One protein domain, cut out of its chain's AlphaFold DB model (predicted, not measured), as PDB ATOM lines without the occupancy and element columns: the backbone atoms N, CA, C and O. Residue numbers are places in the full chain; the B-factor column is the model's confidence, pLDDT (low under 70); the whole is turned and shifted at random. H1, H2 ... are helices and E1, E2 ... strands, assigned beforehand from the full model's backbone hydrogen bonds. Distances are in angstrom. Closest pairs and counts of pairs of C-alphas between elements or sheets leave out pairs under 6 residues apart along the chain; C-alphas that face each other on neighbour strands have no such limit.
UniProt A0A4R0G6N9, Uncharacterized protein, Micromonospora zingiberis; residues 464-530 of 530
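What this domain is: This is residues 464 to 530 of the 530 residues of an uncharacterized protein of Micromonospora zingiberis (UniProt A0A4R0G6N9). A small compact body, a three-stranded sheet with H2 over one face and H1 packed on H2, bears a long helical arm: residues 520 to 530, mostly H3, stick out. The 67 printed residues run H1, E1, E2, H2, E3, H3, class mixed; the sheet, E1, E2, E3, is mixed. The whole is only just loose, close to compact, radius of gyration of the C-alphas 13.5 A, spans 46 by 20 by 18 A.

How they stand to each other: H1, residues 464 to 472, only grazes the sheet. E1, 480 to 483, and E2, 486 to 489, form an antiparallel hairpin; N 481 and O 488, 3.0 A apart, are within hydrogen-bond range. H2, 495 to 505, touches H1, closest C-alphas Leu 469 and Leu 501, 6.7 A, opposite ways at a steep tilt of 39 degrees. E3, 509 to 511, is parallel to E2, N 510 and O 487 2.9 A apart; E2, H2, E3 make a strand-helix-strand unit, parallel neighbour strands joined through a helix, its crossover right-handed. H3, 512 to 528, on the opposite face from H2 in three layers, helices on both faces, stands up from the sheet at 47 degrees. In H1, H2 and H3 every O i to N i+4 pair is within range.

Where its parts are: H1 begins at C-alpha 464 (556.716, 697.569, 746.345); H3, 24.6 A long, ends at C-alpha 528 (588.962, 686.310, 727.092).

The domain as a whole: The printed part has no cut and no long link; pLDDT is under 70 at residues 524 to 530.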
ATOM      1  N   GLU A 464     558.168 697.624 746.165       84.94
ATOM      2  CA  GLU A 464     556.716 697.569 746.345       84.94
ATOM      3  C   GLU A 464     555.996 697.105 745.073       84.94
ATOM      4  O   GLU A 464     555.133 696.231 745.146       84.94
ATOM      5  N   GLN A 465     556.421 697.587 743.899       83.69
ATOM      6  CA  GLN A 465     555.858 697.172 742.611       83.69
ATOM      7  C   GLN A 465     556.050 695.666 742.394       83.69
ATOM      8  O   GLN A 465     555.117 694.966 742.001       83.69
ATOM      9  N   VAL A 466     557.240 695.141 742.711       91.81
ATOM     10  CA  VAL A 466     557.520 693.700 742.610       91.81
ATOM     11  C   VAL A 466     556.640 692.902 743.581       91.81
ATOM     12  O   VAL A 466     556.000 691.937 743.160       91.81
ATOM     13  N   ARG A 467     556.537 693.319 744.853       90.06
ATOM     14  CA  ARG A 467     555.671 692.657 745.853       90.06
ATOM     15  C   ARG A 467     554.204 692.650 745.431       90.06
ATOM     16  O   ARG A 467     553.544 691.623 745.565       90.06
ATOM     17  N   HIS A 468     553.708 693.758 744.887       84.38
ATOM     18  CA  HIS A 468     552.335 693.863 744.403       84.38
ATOM     19  C   HIS A 468     552.056 692.865 743.265       84.38
ATOM     20  O   HIS A 468     551.068 692.129 743.303       84.38
ATOM     21  N   LEU A 469     552.951 692.768 742.276       89.12
ATOM     22  CA  LEU A 469     552.797 691.801 741.184       89.12
ATOM     23  C   LEU A 469     552.893 690.350 741.680       89.12
ATOM     24  O   LEU A 469     552.117 689.503 741.242       89.12
ATOM     25  N   LEU A 470     553.788 690.057 742.626       91.56
ATOM     26  CA  LEU A 470     553.881 688.741 743.263       91.56
ATOM     27  C   LEU A 470     552.587 688.371 744.015       91.56
ATOM     28  O   LEU A 470     552.102 687.244 743.891       91.56
ATOM     29  N   ALA A 471     551.971 689.318 744.728       88.69
ATOM     30  CA  ALA A 471     550.687 689.105 745.397       88.69
ATOM     31  C   ALA A 471     549.565 688.751 744.403       88.69
ATOM     32  O   ALA A 471     548.788 687.830 744.661       88.69
ATOM     33  N   ARG A 472     549.534 689.381 743.219       86.12
ATOM     34  CA  ARG A 472     548.579 689.052 742.136       86.12
ATOM     35  C   ARG A 472     548.748 687.642 741.568       86.12
ATOM     36  O   ARG A 472     547.797 687.081 741.030       86.12
ATOM     37  N   MET A 473     549.932 687.047 741.709       87.69
ATOM     38  CA  MET A 473     550.185 685.639 741.376       87.69
ATOM     39  C   MET A 473     549.887 684.676 742.538       87.69
ATOM     40  O   MET A 473     550.191 683.486 742.433       87.69
ATOM     41  N   GLN A 474     549.316 685.177 743.641       88.19
ATOM     42  CA  GLN A 474     549.136 684.460 744.909       88.19
ATOM     43  C   GLN A 474     550.466 683.981 745.508       88.19
ATOM     44  O   GLN A 474     550.572 682.880 746.042       88.19
ATOM     45  N   ARG A 475     551.502 684.823 745.398       90.38
ATOM     46  CA  ARG A 475     552.862 684.558 745.887       90.38
ATOM     47  C   ARG A 475     553.439 685.720 746.714       90.38
ATOM     48  O   ARG A 475     554.567 686.137 746.470       90.38
ATOM     49  N   PRO A 476     552.712 686.268 747.704       92.12
ATOM     50  CA  PRO A 476     553.146 687.472 748.426       92.12
ATOM     51  C   PRO A 476     554.457 687.290 749.208       92.12
ATOM     52  O   PRO A 476     555.162 688.263 749.465       92.12
ATOM     53  N   HIS A 477     554.798 686.051 749.571       94.81
ATOM     54  CA  HIS A 477     556.009 685.718 750.324       94.81
ATOM     55  C   HIS A 477     557.205 685.372 749.436       94.81
ATOM     56  O   HIS A 477     558.257 685.015 749.965       94.81
ATOM     57  N   THR A 478     557.063 685.469 748.107       96.00
ATOM     58  CA  THR A 478     558.162 685.110 747.219       96.00
ATOM     59  C   THR A 478     559.347 686.045 747.398       96.00
ATOM     60  O   THR A 478     559.213 687.272 747.374       96.00
ATOM     61  N   ARG A 479     560.526 685.450 747.585       97.06
ATOM     62  CA  ARG A 479     561.767 686.199 747.788       97.06
ATOM     63  C   ARG A 479     562.304 686.690 746.448       97.06
ATOM     64  O   ARG A 479     562.312 685.959 745.456       97.06
ATOM     65  N   PHE A 480     562.798 687.923 746.435       98.06
ATOM     66  CA  PHE A 480     563.432 688.514 745.263       98.06
ATOM     67  C   PHE A 480     564.532 689.500 745.656       98.06
ATOM     68  O   PHE A 480     564.504 690.071 746.747       98.06
ATOM     69  N   THR A 481     565.446 689.736 744.719       97.44
ATOM     70  CA  THR A 481     566.471 690.781 744.800       97.44
ATOM     71  C   THR A 481     566.407 691.658 743.552       97.44
ATOM     72  O   THR A 481     566.177 691.155 742.452       97.44
ATOM     73  N   ILE A 482     566.621 692.966 743.709       96.62
ATOM     74  CA  ILE A 482     566.747 693.921 742.600       96.62
ATOM     75  C   ILE A 482     568.208 694.369 742.550       96.62
ATOM     76  O   ILE A 482     568.644 695.161 743.380       96.62
ATOM     77  N   ALA A 483     568.981 693.812 741.618       91.62
ATOM     78  CA  ALA A 483     570.412 694.076 741.493       91.62
ATOM     79  C   ALA A 483     570.903 693.762 740.073       91.62
ATOM     80  O   ALA A 483     570.266 693.009 739.340       91.62
ATOM     81  N   GLY A 484     572.043 694.338 739.678       82.62
ATOM     82  CA  GLY A 484     572.726 693.965 738.433       82.62
ATOM     83  C   GLY A 484     571.883 694.125 737.161       82.62
ATOM     84  O   GLY A 484     572.038 693.347 736.228       82.62
ATOM     85  N   GLY A 485     570.959 695.092 737.129       89.31
ATOM     86  CA  GLY A 485     570.101 695.315 735.961       89.31
ATOM     87  C   GLY A 485     568.906 694.357 735.836       89.31
ATOM     88  O   GLY A 485     568.255 694.360 734.797       89.31
ATOM     89  N   ALA A 486     568.598 693.545 736.854       94.69
ATOM     90  CA  ALA A 486     567.485 692.594 736.817       94.69
ATOM     91  C   ALA A 486     566.769 692.452 738.172       94.69
ATOM     92  O   ALA A 486     567.310 692.770 739.232       94.69
ATOM     93  N   VAL A 487     565.537 691.942 738.130       96.88
ATOM     94  CA  VAL A 487     564.864 691.351 739.292       96.88
ATOM     95  C   VAL A 487     565.121 689.848 739.265       96.88
ATOM     96  O   VAL A 487     564.702 689.163 738.333       96.88
ATOM     97  N   THR A 488     565.797 689.327 740.283       97.50
ATOM     98  CA  THR A 488     566.005 687.881 740.441       97.50
ATOM     99  C   THR A 488     564.960 687.331 741.395       97.50
ATOM    100  O   THR A 488     564.856 687.804 742.527       97.50
ATOM    101  N   ILE A 489     564.187 686.348 740.938       97.62
ATOM    102  CA  ILE A 489     563.221 685.619 741.762       97.62
ATOM    103  C   ILE A 489     563.897 684.357 742.302       97.62
ATOM    104  O   ILE A 489     564.433 683.565 741.524       97.62
ATOM    105  N   HIS A 490     563.888 684.204 743.628       96.19
ATOM    106  CA  HIS A 490     564.603 683.137 744.344       96.19
ATOM    107  C   HIS A 490     563.787 681.856 744.524       96.19
ATOM    108  O   HIS A 490     564.330 680.827 744.912       96.19
ATOM    109  N   ASP A 491     562.486 681.915 744.254       94.25
ATOM    110  CA  ASP A 491     561.616 680.745 744.290       94.25
ATOM    111  C   ASP A 491     561.290 680.289 742.866       94.25
ATOM    112  O   ASP A 491     561.326 681.082 741.920       94.25
ATOM    113  N   ASP A 492     560.889 679.028 742.716       91.00
ATOM    114  CA  ASP A 492     560.476 678.496 741.420       91.00
ATOM    115  C   ASP A 492     559.299 679.289 740.867       91.00
ATOM    116  O   ASP A 492     558.264 679.410 741.520       91.00
ATOM    117  N   ILE A 493     559.442 679.813 739.655       91.44
ATOM    118  CA  ILE A 493     558.360 680.426 738.884       91.44
ATOM    119  C   ILE A 493     558.352 679.830 737.487       91.44
ATOM    120  O   ILE A 493     559.403 679.561 736.896       91.44
ATOM    121  N   ASN A 494     557.163 679.639 736.928       88.12
ATOM    122  CA  ASN A 494     557.061 679.124 735.570       88.12
ATOM    123  C   ASN A 494     557.389 680.224 734.525       88.12
ATOM    124  O   ASN A 494     557.415 681.424 734.837       88.12
ATOM    125  N   PRO A 495     557.637 679.859 733.251       87.88
ATOM    126  CA  PRO A 495     557.968 680.832 732.210       87.88
ATOM    127  C   PRO A 495     556.901 681.916 731.971       87.88
ATOM    128  O   PRO A 495     557.258 683.022 731.551       87.88
ATOM    129  N   PHE A 496     555.620 681.626 732.222       89.12
ATOM    130  CA  PHE A 496     554.514 682.570 732.046       89.12
ATOM    131  C   PHE A 496     554.436 683.575 733.199       89.12
ATOM    132  O   PHE A 496     554.332 684.769 732.933       89.12
ATOM    133  N   GLU A 497     554.611 683.131 734.446       92.00
ATOM    134  CA  GLU A 497     554.733 683.993 735.633       92.00
ATOM    135  C   GLU A 497     555.903 684.975 735.473       92.00
ATOM    136  O   GLU A 497     555.752 686.187 735.644       92.00
ATOM    137  N   ARG A 498     557.063 684.479 735.021       93.00
ATOM    138  CA  ARG A 498     558.217 685.337 734.707       93.00
ATOM    139  C   ARG A 498     557.906 686.347 733.602       93.00
ATOM    140  O   ARG A 498     558.379 687.481 733.652       93.00
ATOM    141  N   THR A 499     557.143 685.940 732.587       91.88
ATOM    142  CA  THR A 499     556.756 686.828 731.482       91.88
ATOM    143  C   THR A 499     555.802 687.920 731.963       91.88
ATOM    144  O   THR A 499     556.018 689.083 731.634       91.88
ATOM    145  N   PHE A 500     554.815 687.570 732.790       92.31
ATOM    146  CA  PHE A 500     553.922 688.529 733.433       92.31
ATOM    147  C   PHE A 500     554.712 689.586 734.217       92.31
ATOM    148  O   PHE A 500     554.526 690.778 733.971       92.31
ATOM    149  N   LEU A 501     555.639 689.169 735.090       93.81
ATOM    150  CA  LEU A 501     556.485 690.098 735.846       93.81
ATOM    151  C   LEU A 501     557.261 691.032 734.911       93.81
ATOM    152  O   LEU A 501     557.210 692.249 735.057       93.81
ATOM    153  N   ARG A 502     557.931 690.469 733.904       93.19
ATOM    154  CA  ARG A 502     558.767 691.228 732.969       93.19
ATOM    155  C   ARG A 502     557.996 692.295 732.198       93.19
ATOM    156  O   ARG A 502     558.465 693.420 732.078       93.19
ATOM    157  N   GLN A 503     556.811 691.945 731.707       90.44
ATOM    158  CA  GLN A 503     555.967 692.841 730.916       90.44
ATOM    159  C   GLN A 503     555.379 693.977 731.744       90.44
ATOM    160  O   GLN A 503     555.191 695.072 731.226       90.44
ATOM    161  N   ASN A 504     555.117 693.718 733.022       88.62
ATOM    162  CA  ASN A 504     554.556 694.704 733.935       88.62
ATOM    163  C   ASN A 504     555.603 695.619 734.559       88.62
ATOM    164  O   ASN A 504     555.311 696.776 734.838       88.62
ATOM    165  N   LEU A 505     556.818 695.111 734.753       89.38
ATOM    166  CA  LEU A 505     557.943 695.898 735.246       89.38
ATOM    167  C   LEU A 505     558.675 696.635 734.119       89.38
ATOM    168  O   LEU A 505     559.423 697.564 734.403       89.38
ATOM    169  N   LEU A 506     558.496 696.210 732.860       88.19
ATOM    170  CA  LEU A 506     559.300 696.646 731.710       88.19
ATOM    171  C   LEU A 506     560.811 696.523 731.976       88.19
ATOM    172  O   LEU A 506     561.612 697.336 731.519       88.19
ATOM    173  N   TYR A 507     561.187 695.491 732.732       91.50
ATOM    174  CA  TYR A 507     562.522 695.317 733.294       91.50
ATOM    175  C   TYR A 507     562.917 693.835 733.288       91.50
ATOM    176  O   TYR A 507     562.024 692.987 733.402       91.50
ATOM    177  N   PRO A 508     564.209 693.475 733.147       94.06
ATOM    178  CA  PRO A 508     564.629 692.078 733.150       94.06
ATOM    179  C   PRO A 508     564.202 691.343 734.424       94.06
ATOM    180  O   PRO A 508     564.355 691.848 735.536       94.06
ATOM    181  N   VAL A 509     563.679 690.128 734.246       95.25
ATOM    182  CA  VAL A 509     563.310 689.221 735.341       95.25
ATOM    183  C   VAL A 509     563.921 687.859 735.065       95.25
ATOM    184  O   VAL A 509     563.622 687.256 734.022       95.25
ATOM    185  N   ASP A 510     564.736 687.396 736.004       94.94
ATOM    186  CA  ASP A 510     565.516 686.164 735.937       94.94
ATOM    187  C   ASP A 510     565.144 685.207 737.075       94.94
ATOM    188  O   ASP A 510     564.714 685.621 738.152       94.94
ATOM    189  N   THR A 511     565.329 683.911 736.831       94.50
ATOM    190  CA  THR A 511     565.442 682.914 737.906       94.50
ATOM    191  C   THR A 511     566.884 682.858 738.413       94.50
ATOM    192  O   THR A 511     567.799 683.296 737.709       94.50
ATOM    193  N   GLU A 512     567.122 682.263 739.585       91.31
ATOM    194  CA  GLU A 512     568.486 682.100 740.123       91.31
ATOM    195  C   GLU A 512     569.445 681.441 739.124       91.31
ATOM    196  O   GLU A 512     570.545 681.937 738.885       91.31
ATOM    197  N   TYR A 513     568.996 680.373 738.458       89.81
ATOM    198  CA  TYR A 513     569.777 679.686 737.428       89.81
ATOM    199  C   TYR A 513     570.200 680.623 736.284       89.81
ATOM    200  O   TYR A 513     571.337 680.578 735.806       89.81
ATOM    201  N   GLN A 514     569.297 681.498 735.835       90.44
ATOM    202  CA  GLN A 514     569.593 682.441 734.756       90.44
ATOM    203  C   GLN A 514     570.549 683.540 735.208       90.44
ATOM    204  O   GLN A 514     571.469 683.874 734.460       90.44
ATOM    205  N   ALA A 515     570.363 684.060 736.422       89.50
ATOM    206  CA  ALA A 515     571.269 685.034 737.018       89.50
ATOM    207  C   ALA A 515     572.691 684.451 737.143       89.50
ATOM    208  O   ALA A 515     573.652 685.058 736.666       89.50
ATOM    209  N   ALA A 516     572.826 683.224 737.660       87.50
ATOM    210  CA  ALA A 516     574.106 682.521 737.764       87.50
ATOM    211  C   ALA A 516     574.766 682.282 736.391       87.50
ATOM    212  O   ALA A 516     575.969 682.501 736.215       87.50
ATOM    213  N   THR A 517     573.974 681.900 735.384       85.88
ATOM    214  CA  THR A 517     574.461 681.703 734.008       85.88
ATOM    215  C   THR A 517     574.986 683.011 733.403       85.88
ATOM    216  O   THR A 517     576.028 683.016 732.744       85.88
ATOM    217  N   LYS A 518     574.299 684.137 733.640       84.12
ATOM    218  CA  LYS A 518     574.728 685.468 733.175       84.12
ATOM    219  C   LYS A 518     576.045 685.903 733.822       84.12
ATOM    220  O   LYS A 518     576.927 686.386 733.113       84.12
ATOM    221  N   ILE A 519     576.207 685.678 735.128       82.31
ATOM    222  CA  ILE A 519     577.456 685.973 735.851       82.31
ATOM    223  C   ILE A 519     578.611 685.156 735.265       82.31
ATOM    224  O   ILE A 519     579.622 685.727 734.864       82.31
ATOM    225  N   THR A 520     578.423 683.842 735.120       79.75
ATOM    226  CA  THR A 520     579.445 682.933 734.573       79.75
ATOM    227  C   THR A 520     579.886 683.363 733.173       79.75
ATOM    228  O   THR A 520     581.076 683.426 732.876       79.75
ATOM    229  N   ARG A 521     578.931 683.737 732.313       76.75
ATOM    230  CA  ARG A 521     579.226 684.221 730.960       76.75
ATOM    231  C   ARG A 521     579.977 685.554 730.959       76.75
ATOM    232  O   ARG A 521     580.857 685.746 730.128       76.75
ATOM    233  N   THR A 522     579.635 686.461 731.869       74.81
ATOM    234  CA  THR A 522     580.304 687.765 731.995       74.81
ATOM    235  C   THR A 522     581.757 687.595 732.441       74.81
ATOM    236  O   THR A 522     582.648 688.232 731.881       74.81
ATOM    237  N   LEU A 523     582.012 686.687 733.389       74.56
ATOM    238  CA  LEU A 523     583.366 686.341 733.826       74.56
ATOM    239  C   LEU A 523     584.184 685.737 732.678       74.56
ATOM    240  O   LEU A 523     585.266 686.240 732.391       74.56
ATOM    241  N   ALA A 524     583.624 684.770 731.944       69.31
ATOM    242  CA  ALA A 524     584.293 684.158 730.794       69.31
ATOM    243  C   ALA A 524     584.647 685.179 729.692       69.31
ATOM    244  O   ALA A 524     585.728 685.128 729.118       69.31
ATOM    245  N   LEU A 525     583.762 686.143 729.406       68.50
ATOM    246  CA  LEU A 525     584.051 687.214 728.441       68.50
ATOM    247  C   LEU A 525     585.142 688.174 728.936       68.50
ATOM    248  O   LEU A 525     585.913 688.684 728.128       68.50
ATOM    249  N   THR A 526     585.215 688.413 730.247       67.38
ATOM    250  CA  THR A 526     586.235 689.281 730.855       67.38
ATOM    251  C   THR A 526     587.609 688.610 730.863       67.38
ATOM    252  O   THR A 526     588.611 689.289 730.671       67.38
ATOM    253  N   GLU A 527     587.664 687.290 731.049       64.38
ATOM    254  CA  GLU A 527     588.901 686.503 730.954       64.38
ATOM    255  C   GLU A 527     589.427 686.404 729.521       64.38
ATOM    256  O   GLU A 527     590.630 686.466 729.332       64.38
ATOM    257  N   VAL A 528     588.553 686.311 728.513       61.88
ATOM    258  CA  VAL A 528     588.962 686.310 727.092       61.88
ATOM    259  C   VAL A 528     589.429 687.693 726.616       61.88
ATOM    260  O   VAL A 528     590.183 687.792 725.651       61.88
ATOM    261  N   ALA A 529     588.961 688.769 727.253       50.31
ATOM    262  CA  ALA A 529     589.354 690.140 726.926       50.31
ATOM    263  C   ALA A 529     590.656 690.597 727.614       50.31
ATOM    264  O   ALA A 529     591.169 691.665 727.271       50.31
ATOM    265  N   ARG A 530     591.151 689.832 728.593       54.84
ATOM    266  CA  ARG A 530     592.448 690.024 729.256       54.84
ATOM    267  C   ARG A 530     593.501 689.159 728.586       54.84
ATOM    268  O   ARG A 530     594.655 689.635 728.529       54.84
TER     269      ARG A 530